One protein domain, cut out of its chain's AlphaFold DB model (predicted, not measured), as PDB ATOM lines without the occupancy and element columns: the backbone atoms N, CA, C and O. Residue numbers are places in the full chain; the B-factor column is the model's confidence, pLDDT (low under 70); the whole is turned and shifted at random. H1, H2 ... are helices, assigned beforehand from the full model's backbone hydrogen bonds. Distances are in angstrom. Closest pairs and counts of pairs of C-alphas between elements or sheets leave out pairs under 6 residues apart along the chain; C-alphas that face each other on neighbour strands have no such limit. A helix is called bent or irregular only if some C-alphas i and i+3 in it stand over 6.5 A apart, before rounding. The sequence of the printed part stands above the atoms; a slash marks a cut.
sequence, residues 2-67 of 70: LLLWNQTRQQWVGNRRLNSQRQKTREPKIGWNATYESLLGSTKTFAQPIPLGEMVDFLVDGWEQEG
ATOM      1  N   LEU A   2      86.085 128.854 110.583       87.69
ATOM      2  CA  LEU A   2      84.917 129.591 110.076       87.69
ATOM      3  C   LEU A   2      84.900 131.090 110.423       87.69
ATOM      4  O   LEU A   2      84.567 131.914 109.580       87.69
ATOM      5  N   LEU A   3      85.286 131.448 111.649       88.06
ATOM      6  CA  LEU A   3      85.287 132.835 112.133       88.06
ATOM      7  C   LEU A   3      86.306 133.705 111.380       88.06
ATOM      8  O   LEU A   3      85.974 134.794 110.920       88.06
ATOM      9  N   LEU A   4      87.510 133.164 111.170       86.12
ATOM     10  CA  LEU A   4      88.562 133.807 110.384       86.12
ATOM     11  C   LEU A   4      88.154 133.928 108.910       86.12
ATOM     12  O   LEU A   4      88.302 134.992 108.324       86.12
ATOM     13  N   TRP A   5      87.559 132.879 108.330       81.38
ATOM     14  CA  TRP A   5      87.033 132.927 106.961       81.38
ATOM     15  C   TRP A   5      85.948 133.996 106.799       81.38
ATOM     16  O   TRP A   5      85.988 134.772 105.847       81.38
ATOM     17  N   ASN A   6      85.015 134.094 107.750       82.06
ATOM     18  CA  ASN A   6      83.972 135.116 107.719       82.06
ATOM     19  C   ASN A   6      84.549 136.530 107.856       82.06
ATOM     20  O   ASN A   6      84.079 137.439 107.177       82.06
ATOM     21  N   GLN A   7      85.581 136.720 108.682       82.94
ATOM     22  CA  GLN A   7      86.255 138.008 108.838       82.94
ATOM     23  C   GLN A   7      87.003 138.418 107.563       82.94
ATOM     24  O   GLN A   7      86.834 139.542 107.092       82.94
ATOM     25  N   THR A   8      87.741 137.490 106.947       77.38
ATOM     26  CA  THR A   8      88.390 137.712 105.650       77.38
ATOM     27  C   THR A   8      87.340 138.012 104.583       77.38
ATOM     28  O   THR A   8      87.409 139.041 103.926       77.38
ATOM     29  N   ARG A   9      86.276 137.212 104.460       77.56
ATOM     30  CA  ARG A   9      85.178 137.472 103.512       77.56
ATOM     31  C   ARG A   9      84.564 138.862 103.704       77.56
ATOM     32  O   ARG A   9      84.341 139.572 102.726       77.56
ATOM     33  N   GLN A  10      84.302 139.264 104.947       76.62
ATOM     34  CA  GLN A  10      83.776 140.592 105.274       76.62
ATOM     35  C   GLN A  10      84.727 141.708 104.827       76.62
ATOM     36  O   GLN A  10      84.251 142.711 104.318       76.62
ATOM     37  N   GLN A  11      86.048 141.534 104.917       72.75
ATOM     38  CA  GLN A  11      87.021 142.505 104.394       72.75
ATOM     39  C   GLN A  11      87.030 142.571 102.854       72.75
ATOM     40  O   GLN A  11      87.196 143.643 102.281       72.75
ATOM     41  N   TRP A  12      86.785 141.451 102.166       63.38
ATOM     42  CA  TRP A  12      86.702 141.406 100.697       63.38
ATOM     43  C   TRP A  12      85.405 142.022 100.143       63.38
ATOM     44  O   TRP A  12      85.389 142.578  99.035       63.38
ATOM     45  N   VAL A  13      84.315 141.910 100.909       65.69
ATOM     46  CA  VAL A  13      82.973 142.420 100.575       65.69
ATOM     47  C   VAL A  13      82.769 143.860 101.090       65.69
ATOM     48  O   VAL A  13      82.109 144.683 100.444       65.69
ATOM     49  N   GLY A  14      83.365 144.195 102.232       52.06
ATOM     50  CA  GLY A  14      83.153 145.402 103.032       52.06
ATOM     51  C   GLY A  14      83.935 146.623 102.561       52.06
ATOM     52  O   GLY A  14      84.893 147.033 103.196       52.06
ATOM     53  N   ASN A  15      83.493 147.181 101.433       54.66
ATOM     54  CA  ASN A  15      83.501 148.614 101.060       54.66
ATOM     55  C   ASN A  15      82.959 148.815  99.626       54.66
ATOM     56  O   ASN A  15      82.908 149.929  99.105       54.66
ATOM     57  N   ARG A  16      82.531 147.736  98.947       55.12
ATOM     58  CA  ARG A  16      82.101 147.782  97.540       55.12
ATOM     59  C   ARG A  16      80.690 148.324  97.319       55.12
ATOM     60  O   ARG A  16      80.358 148.601  96.170       55.12
ATOM     61  N   ARG A  17      79.855 148.513  98.349       53.56
ATOM     62  CA  ARG A  17      78.478 149.030  98.166       53.56
ATOM     63  C   ARG A  17      78.440 150.437  97.549       53.56
ATOM     64  O   ARG A  17      77.524 150.732  96.799       53.56
ATOM     65  N   LEU A  18      79.468 151.260  97.768       51.22
ATOM     66  CA  LEU A  18      79.594 152.572  97.114       51.22
ATOM     67  C   LEU A  18      80.217 152.489  95.708       51.22
ATOM     68  O   LEU A  18      79.967 153.347  94.865       51.22
ATOM     69  N   ASN A  19      81.015 151.452  95.432       52.03
ATOM     70  CA  ASN A  19      81.751 151.306  94.171       52.03
ATOM     71  C   ASN A  19      80.981 150.495  93.115       52.03
ATOM     72  O   ASN A  19      81.112 150.756  91.927       52.03
ATOM     73  N   SER A  20      80.127 149.563  93.538       51.19
ATOM     74  CA  SER A  20      79.228 148.785  92.666       51.19
ATOM     75  C   SER A  20      78.233 149.676  91.916       51.19
ATOM     76  O   SER A  20      77.933 149.422  90.754       51.19
ATOM     77  N   GLN A  21      77.808 150.788  92.522       51.75
ATOM     78  CA  GLN A  21      76.972 151.790  91.856       51.75
ATOM     79  C   GLN A  21      77.756 152.658  90.849       51.75
ATOM     80  O   GLN A  21      77.167 153.168  89.901       51.75
ATOM     81  N   ARG A  22      79.086 152.775  91.005       52.59
ATOM     82  CA  ARG A  22      80.004 153.443  90.053       52.59
ATOM     83  C   ARG A  22      80.517 152.522  88.938       52.59
ATOM     84  O   ARG A  22      81.073 153.010  87.961       52.59
ATOM     85  N   GLN A  23      80.353 151.205  89.067       54.69
ATOM     86  CA  GLN A  23      80.916 150.214  88.143       54.69
ATOM     87  C   GLN A  23      80.086 149.962  86.878       54.69
ATOM     88  O   GLN A  23      80.573 149.277  85.987       54.69
ATOM     89  N   LYS A  24      78.884 150.540  86.750       54.59
ATOM     90  CA  LYS A  24      78.021 150.340  85.570       54.59
ATOM     91  C   LYS A  24      78.604 150.867  84.247       54.59
ATOM     92  O   LYS A  24      78.101 150.490  83.199       54.59
ATOM     93  N   THR A  25      79.650 151.697  84.280       55.00
ATOM     94  CA  THR A  25      80.256 152.306  83.077       55.00
ATOM     95  C   THR A  25      81.770 152.117  83.048       55.00
ATOM     96  O   THR A  25      82.517 153.035  82.716       55.00
ATOM     97  N   ARG A  26      82.261 150.962  83.495       63.69
ATOM     98  CA  ARG A  26      83.690 150.675  83.449       63.69
ATOM     99  C   ARG A  26      83.977 149.686  82.329       63.69
ATOM    100  O   ARG A  26      83.314 148.660  82.257       63.69
ATOM    101  N   GLU A  27      84.961 150.000  81.490       69.75
ATOM    102  CA  GLU A  27      85.449 149.070  80.469       69.75
ATOM    103  C   GLU A  27      85.867 147.739  81.120       69.75
ATOM    104  O   GLU A  27      86.478 147.769  82.204       69.75
ATOM    105  N   PRO A  28      85.530 146.597  80.492       71.00
ATOM    106  CA  PRO A  28      85.960 145.292  80.967       71.00
ATOM    107  C   PRO A  28      87.489 145.264  81.051       71.00
ATOM    108  O   PRO A  28      88.200 145.736  80.164       71.00
ATOM    109  N   LYS A  29      87.998 144.781  82.180       79.06
ATOM    110  CA  LYS A  29      89.433 144.680  82.479       79.06
ATOM    111  C   LYS A  29      90.009 143.383  81.964       79.06
ATOM    112  O   LYS A  29      91.185 143.333  81.608       79.06
ATOM    113  N   ILE A  30      89.197 142.339  81.996       80.94
ATOM    114  CA  ILE A  30      89.452 141.102  81.299       80.94
ATOM    115  C   ILE A  30      89.251 141.417  79.820       80.94
ATOM    116  O   ILE A  30      88.173 141.828  79.390       80.94
ATOM    117  N   GLY A  31      90.333 141.310  79.052       77.88
ATOM    118  CA  GLY A  31      90.251 141.465  77.609       77.88
ATOM    119  C   GLY A  31      89.325 140.398  77.034       77.88
ATOM    120  O   GLY A  31      89.369 139.253  77.463       77.88
ATOM    121  N   TRP A  32      88.534 140.757  76.027       72.75
ATOM    122  CA  TRP A  32      87.646 139.826  75.319       72.75
ATOM    123  C   TRP A  32      88.377 138.605  74.728       72.75
ATOM    124  O   TRP A  32      87.761 137.578  74.485       72.75
ATOM    125  N   ASN A  33      89.690 138.720  74.500       76.25
ATOM    126  CA  ASN A  33      90.560 137.654  73.998       76.25
ATOM    127  C   ASN A  33      91.402 136.994  75.110       76.25
ATOM    128  O   ASN A  33      92.423 136.365  74.835       76.25
ATOM    129  N   ALA A  34      91.061 137.220  76.381       78.50
ATOM    130  CA  ALA A  34      91.725 136.540  77.483       78.50
ATOM    131  C   ALA A  34      91.298 135.068  77.498       78.50
ATOM    132  O   ALA A  34      90.125 134.756  77.328       78.50
ATOM    133  N   THR A  35      92.249 134.167  77.727       80.81
ATOM    134  CA  THR A  35      91.978 132.743  77.955       80.81
ATOM    135  C   THR A  35      92.177 132.405  79.426       80.81
ATOM    136  O   THR A  35      92.903 133.110  80.138       80.81
ATOM    137  N   TYR A  36      91.554 131.318  79.890       78.62
ATOM    138  CA  TYR A  36      91.695 130.824  81.265       78.62
ATOM    139  C   TYR A  36      93.174 130.660  81.648       78.62
ATOM    140  O   TYR A  36      93.635 131.225  82.642       78.62
ATOM    141  N   GLU A  37      93.947 130.016  80.771       80.31
ATOM    142  CA  GLU A  37      95.399 129.852  80.897       80.31
ATOM    143  C   GLU A  37      96.148 131.187  80.976       80.31
ATOM    144  O   GLU A  37      97.079 131.337  81.764       80.31
ATOM    145  N   SER A  38      95.738 132.207  80.216       77.69
ATOM    146  CA  SER A  38      96.391 133.518  80.275       77.69
ATOM    147  C   SER A  38      96.117 134.268  81.584       77.69
ATOM    148  O   SER A  38      96.942 135.097  81.975       77.69
ATOM    149  N   LEU A  39      94.976 134.030  82.243       79.69
ATOM    150  CA  LEU A  39      94.619 134.696  83.501       79.69
ATOM    151  C   LEU A  39      95.126 133.948  84.735       79.69
ATOM    152  O   LEU A  39      95.538 134.592  85.696       79.69
ATOM    153  N   LEU A  40      95.103 132.615  84.717       75.88
ATOM    154  CA  LEU A  40      95.482 131.779  85.862       75.88
ATOM    155  C   LEU A  40      96.880 131.177  85.742       75.88
ATOM    156  O   LEU A  40      97.486 130.843  86.759       75.88
ATOM    157  N   GLY A  41      97.448 131.137  84.538       76.00
ATOM    158  CA  GLY A  41      98.855 130.805  84.312       76.00
ATOM    159  C   GLY A  41      99.821 131.893  84.790       76.00
ATOM    160  O   GLY A  41     101.036 131.696  84.771       76.00
ATOM    161  N   SER A  42      99.314 133.047  85.248       75.94
ATOM    162  CA  SER A  42     100.116 134.119  85.836       75.94
ATOM    163  C   SER A  42      99.656 134.474  87.247       75.94
ATOM    164  O   SER A  42      98.492 134.758  87.491       75.94
ATOM    165  N   THR A  43     100.605 134.574  88.179       75.81
ATOM    166  CA  THR A  43     100.366 135.113  89.530       75.81
ATOM    167  C   THR A  43     100.433 136.642  89.579       75.81
ATOM    168  O   THR A  43     100.385 137.236  90.660       75.81
ATOM    169  N   LYS A  44     100.577 137.306  88.422       79.38
ATOM    170  CA  LYS A  44     100.618 138.767  88.343       79.38
ATOM    171  C   LYS A  44      99.282 139.349  88.786       79.38
ATOM    172  O   LYS A  44      98.217 138.943  88.334       79.38
ATOM    173  N   THR A  45      99.352 140.344  89.659       75.50
ATOM    174  CA  THR A  45      98.165 141.054  90.119       75.50
ATOM    175  C   THR A  45      97.604 141.930  89.003       75.50
ATOM    176  O   THR A  45      98.337 142.565  88.244       75.50
ATOM    177  N   PHE A  46      96.278 142.003  88.920       78.69
ATOM    178  CA  PHE A  46      95.627 142.968  88.043       78.69
ATOM    179  C   PHE A  46      95.924 144.389  88.516       78.69
ATOM    180  O   PHE A  46      95.850 144.682  89.711       78.69
ATOM    181  N   ALA A  47      96.171 145.296  87.568       76.19
ATOM    182  CA  ALA A  47      96.434 146.703  87.868       76.19
ATOM    183  C   ALA A  47      95.300 147.357  88.675       76.19
ATOM    184  O   ALA A  47      95.527 148.326  89.397       76.19
ATOM    185  N   GLN A  48      94.066 146.844  88.557       76.06
ATOM    186  CA  GLN A  48      92.914 147.320  89.314       76.06
ATOM    187  C   GLN A  48      91.965 146.165  89.694       76.06
ATOM    188  O   GLN A  48      91.799 145.246  88.897       76.06
ATOM    189  N   PRO A  49      91.229 146.245  90.822       75.19
ATOM    190  CA  PRO A  49      90.405 145.136  91.323       75.19
ATOM    191  C   PRO A  49      89.270 144.746  90.370       75.19
ATOM    192  O   PRO A  49      88.430 145.595  90.067       75.19
ATOM    193  N   ILE A  50      89.206 143.497  89.913       78.19
ATOM    194  CA  ILE A  50      88.155 143.039  88.992       78.19
ATOM    195  C   ILE A  50      86.798 142.963  89.730       78.19
ATOM    196  O   ILE A  50      86.735 142.456  90.860       78.19
ATOM    197  N   PRO A  51      85.712 143.528  89.160       81.31
ATOM    198  CA  PRO A  51      84.354 143.284  89.637       81.31
ATOM    199  C   PRO A  51      84.057 141.783  89.685       81.31
ATOM    200  O   PRO A  51      84.448 141.041  88.796       81.31
ATOM    201  N   LEU A  52      83.336 141.323  90.709       80.56
ATOM    202  CA  LEU A  52      83.068 139.889  90.831       80.56
ATOM    203  C   LEU A  52      82.236 139.357  89.654       80.56
ATOM    204  O   LEU A  52      82.528 138.270  89.184       80.56
ATOM    205  N   GLY A  53      81.255 140.133  89.175       81.00
ATOM    206  CA  GLY A  53      80.431 139.752  88.020       81.00
ATOM    207  C   GLY A  53      81.273 139.480  86.776       81.00
ATOM    208  O   GLY A  53      81.188 138.399  86.227       81.00
ATOM    209  N   GLU A  54      82.195 140.388  86.446       84.00
ATOM    210  CA  GLU A  54      83.090 140.245  85.289       84.00
ATOM    211  C   GLU A  54      83.940 138.961  85.342       84.00
ATOM    212  O   GLU A  54      84.138 138.304  84.330       84.00
ATOM    213  N   MET A  55      84.418 138.575  86.532       85.44
ATOM    214  CA  MET A  55      85.152 137.315  86.705       85.44
ATOM    215  C   MET A  55      84.240 136.089  86.564       85.44
ATOM    216  O   MET A  55      84.673 135.066  86.049       85.44
ATOM    217  N   VAL A  56      82.998 136.171  87.047       85.31
ATOM    218  CA  VAL A  56      82.024 135.078  86.920       85.31
ATOM    219  C   VAL A  56      81.637 134.885  85.458       85.31
ATOM    220  O   VAL A  56      81.702 133.755  84.991       85.31
ATOM    221  N   ASP A  57      81.312 135.965  84.744       85.19
ATOM    222  CA  ASP A  57      80.954 135.928  83.322       85.19
ATOM    223  C   ASP A  57      82.088 135.289  82.501       85.19
ATOM    224  O   ASP A  57      81.869 134.316  81.788       85.19
ATOM    225  N   PHE A  58      83.335 135.729  82.719       85.88
ATOM    226  CA  PHE A  58      84.514 135.141  82.076       85.88
ATOM    227  C   PHE A  58      84.674 133.630  82.333       85.88
ATOM    228  O   PHE A  58      85.012 132.873  81.425       85.88
ATOM    229  N   LEU A  59      84.483 133.183  83.580       86.50
ATOM    230  CA  LEU A  59      84.634 131.767  83.930       86.50
ATOM    231  C   LEU A  59      83.531 130.911  83.307       86.50
ATOM    232  O   LEU A  59      83.812 129.802  82.861       86.50
ATOM    233  N   VAL A  60      82.299 131.426  83.265       86.38
ATOM    234  CA  VAL A  60      81.174 130.749  82.613       86.38
ATOM    235  C   VAL A  60      81.464 130.568  81.125       86.38
ATOM    236  O   VAL A  60      81.367 129.439  80.648       86.38
ATOM    237  N   ASP A  61      81.916 131.625  80.442       84.50
ATOM    238  CA  ASP A  61      82.283 131.580  79.020       84.50
ATOM    239  C   ASP A  61      83.416 130.573  78.747       84.50
ATOM    240  O   ASP A  61      83.401 129.869  77.737       84.50
ATOM    241  N   GLY A  62      84.409 130.496  79.640       83.38
ATOM    242  CA  GLY A  62      85.515 129.542  79.535       83.38
ATOM    243  C   GLY A  62      85.066 128.089  79.708       83.38
ATOM    244  O   GLY A  62      85.445 127.225  78.920       83.38
ATOM    245  N   TRP A  63      84.215 127.817  80.700       84.94
ATOM    246  CA  TRP A  63      83.685 126.472  80.941       84.94
ATOM    247  C   TRP A  63      82.749 125.987  79.828       84.94
ATOM    248  O   TRP A  63      82.774 124.801  79.498       84.94
ATOM    249  N   GLU A  64      81.956 126.882  79.231       84.31
ATOM    250  CA  GLU A  64      81.118 126.565  78.065       84.31
ATOM    251  C   GLU A  64      81.971 126.174  76.849       84.31
ATOM    252  O   GLU A  64      81.687 125.176  76.190       84.31
ATOM    253  N   GLN A  65      83.055 126.911  76.584       80.56
ATOM    254  CA  GLN A  65      83.974 126.619  75.477       80.56
ATOM    255  C   GLN A  65      84.719 125.289  75.648       80.56
ATOM    256  O   GLN A  65      85.013 124.619  74.658       80.56
ATOM    257  N   GLU A  66      85.029 124.904  76.887       80.44
ATOM    258  CA  GLU A  66      85.713 123.646  77.210       80.44
ATOM    259  C   GLU A  66      84.762 122.439  77.310       80.44
ATOM    260  O   GLU A  66      85.233 121.308  77.425       80.44
ATOM    261  N   GLY A  67      83.441 122.649  77.246       78.25
ATOM    262  CA  GLY A  67      82.449 121.574  77.364       78.25
ATOM    263  C   GLY A  67      82.369 120.964  78.767       78.25
ATOM    264  O   GLY A  67      81.972 119.815  78.919       78.25
TER     265      GLY A  67
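This is residues 2 to 67 of the 70 residues of the protein "DUF4050 domain-containing protein" of Aegilops tauschii subsp. strangulata (UniProt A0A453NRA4). The model is a loose, open arch: the helix H1 sticks out alone at one end, and a long stretch without a named element, residues 14 to 35, arcs from it to a small helical part. That part holds the longest helix, H3, with the short helix H2 near it, and the chain swings outward between these two, residues 40 to 45, of which residue 40 belongs to H2, standing free. The printed part has 66 residues, with three named helices in the order H1, H2, H3 and no named strand; the class is all helix, though under half of the residues, 32 of 66, are in named elements. The whole is loose, with a radius of gyration of the C-alphas of 14.1 A, and the C-alphas span 35 by 32 by 24 A along their three main axes.

The longest helix, H3, residues 52 to 66, touches no other helix. It is near H2, residues 36 to 40: the two are close but not clearly touching, with 2 pairs of C-alphas within 8 A. Their closest C-alphas, those of Tyr 36 and Gly 62, are 6.5 A apart, and their centres are 11.6 A apart. H1, residues 2 to 13, is apart from H3 and also apart from H2. Residues 2 to 15, of which 2 to 13 belong to H1, stand free. In H1, H2 and H3 every O i to N i+4 pair of the backbone is within hydrogen-bond range.

H3 runs 21.4 A from C-alpha 52 at (83.068, 139.889, 90.831) to C-alpha 66 at (85.713, 123.646, 77.210). H2, five residues from Tyr 36 to Leu 40, measures 6.0 A from first to last C-alpha and begins with C-alpha 36 at (91.695, 130.824, 81.265). H1, from Leu 2 to Val 13, measures 16.1 A and begins with C-alpha 2 at (84.917, 129.591, 110.076). None of the three helices is bent.

The two C-alphas farthest apart in the domain, those of Leu 3 and Asn 33, are 38.8 A apart, and the first and last printed C-alphas, of Leu 2 and Gly 67, are 33.8 A apart. Without the stretches that stand free, the body has 46 residues and spans 37 by 20 by 15 A. The printed part has no cut. Both links are long, with 22 residues between H1 and H2 and 11 between H2 and H3. The C-alphas of residues 14 to 35 lie 9 to 17 A from the mean of all C-alphas. The mean pLDDT of the printed part is 74.4, and residues 12 to 27, of which 12 to 13 belong to H1, are under 70.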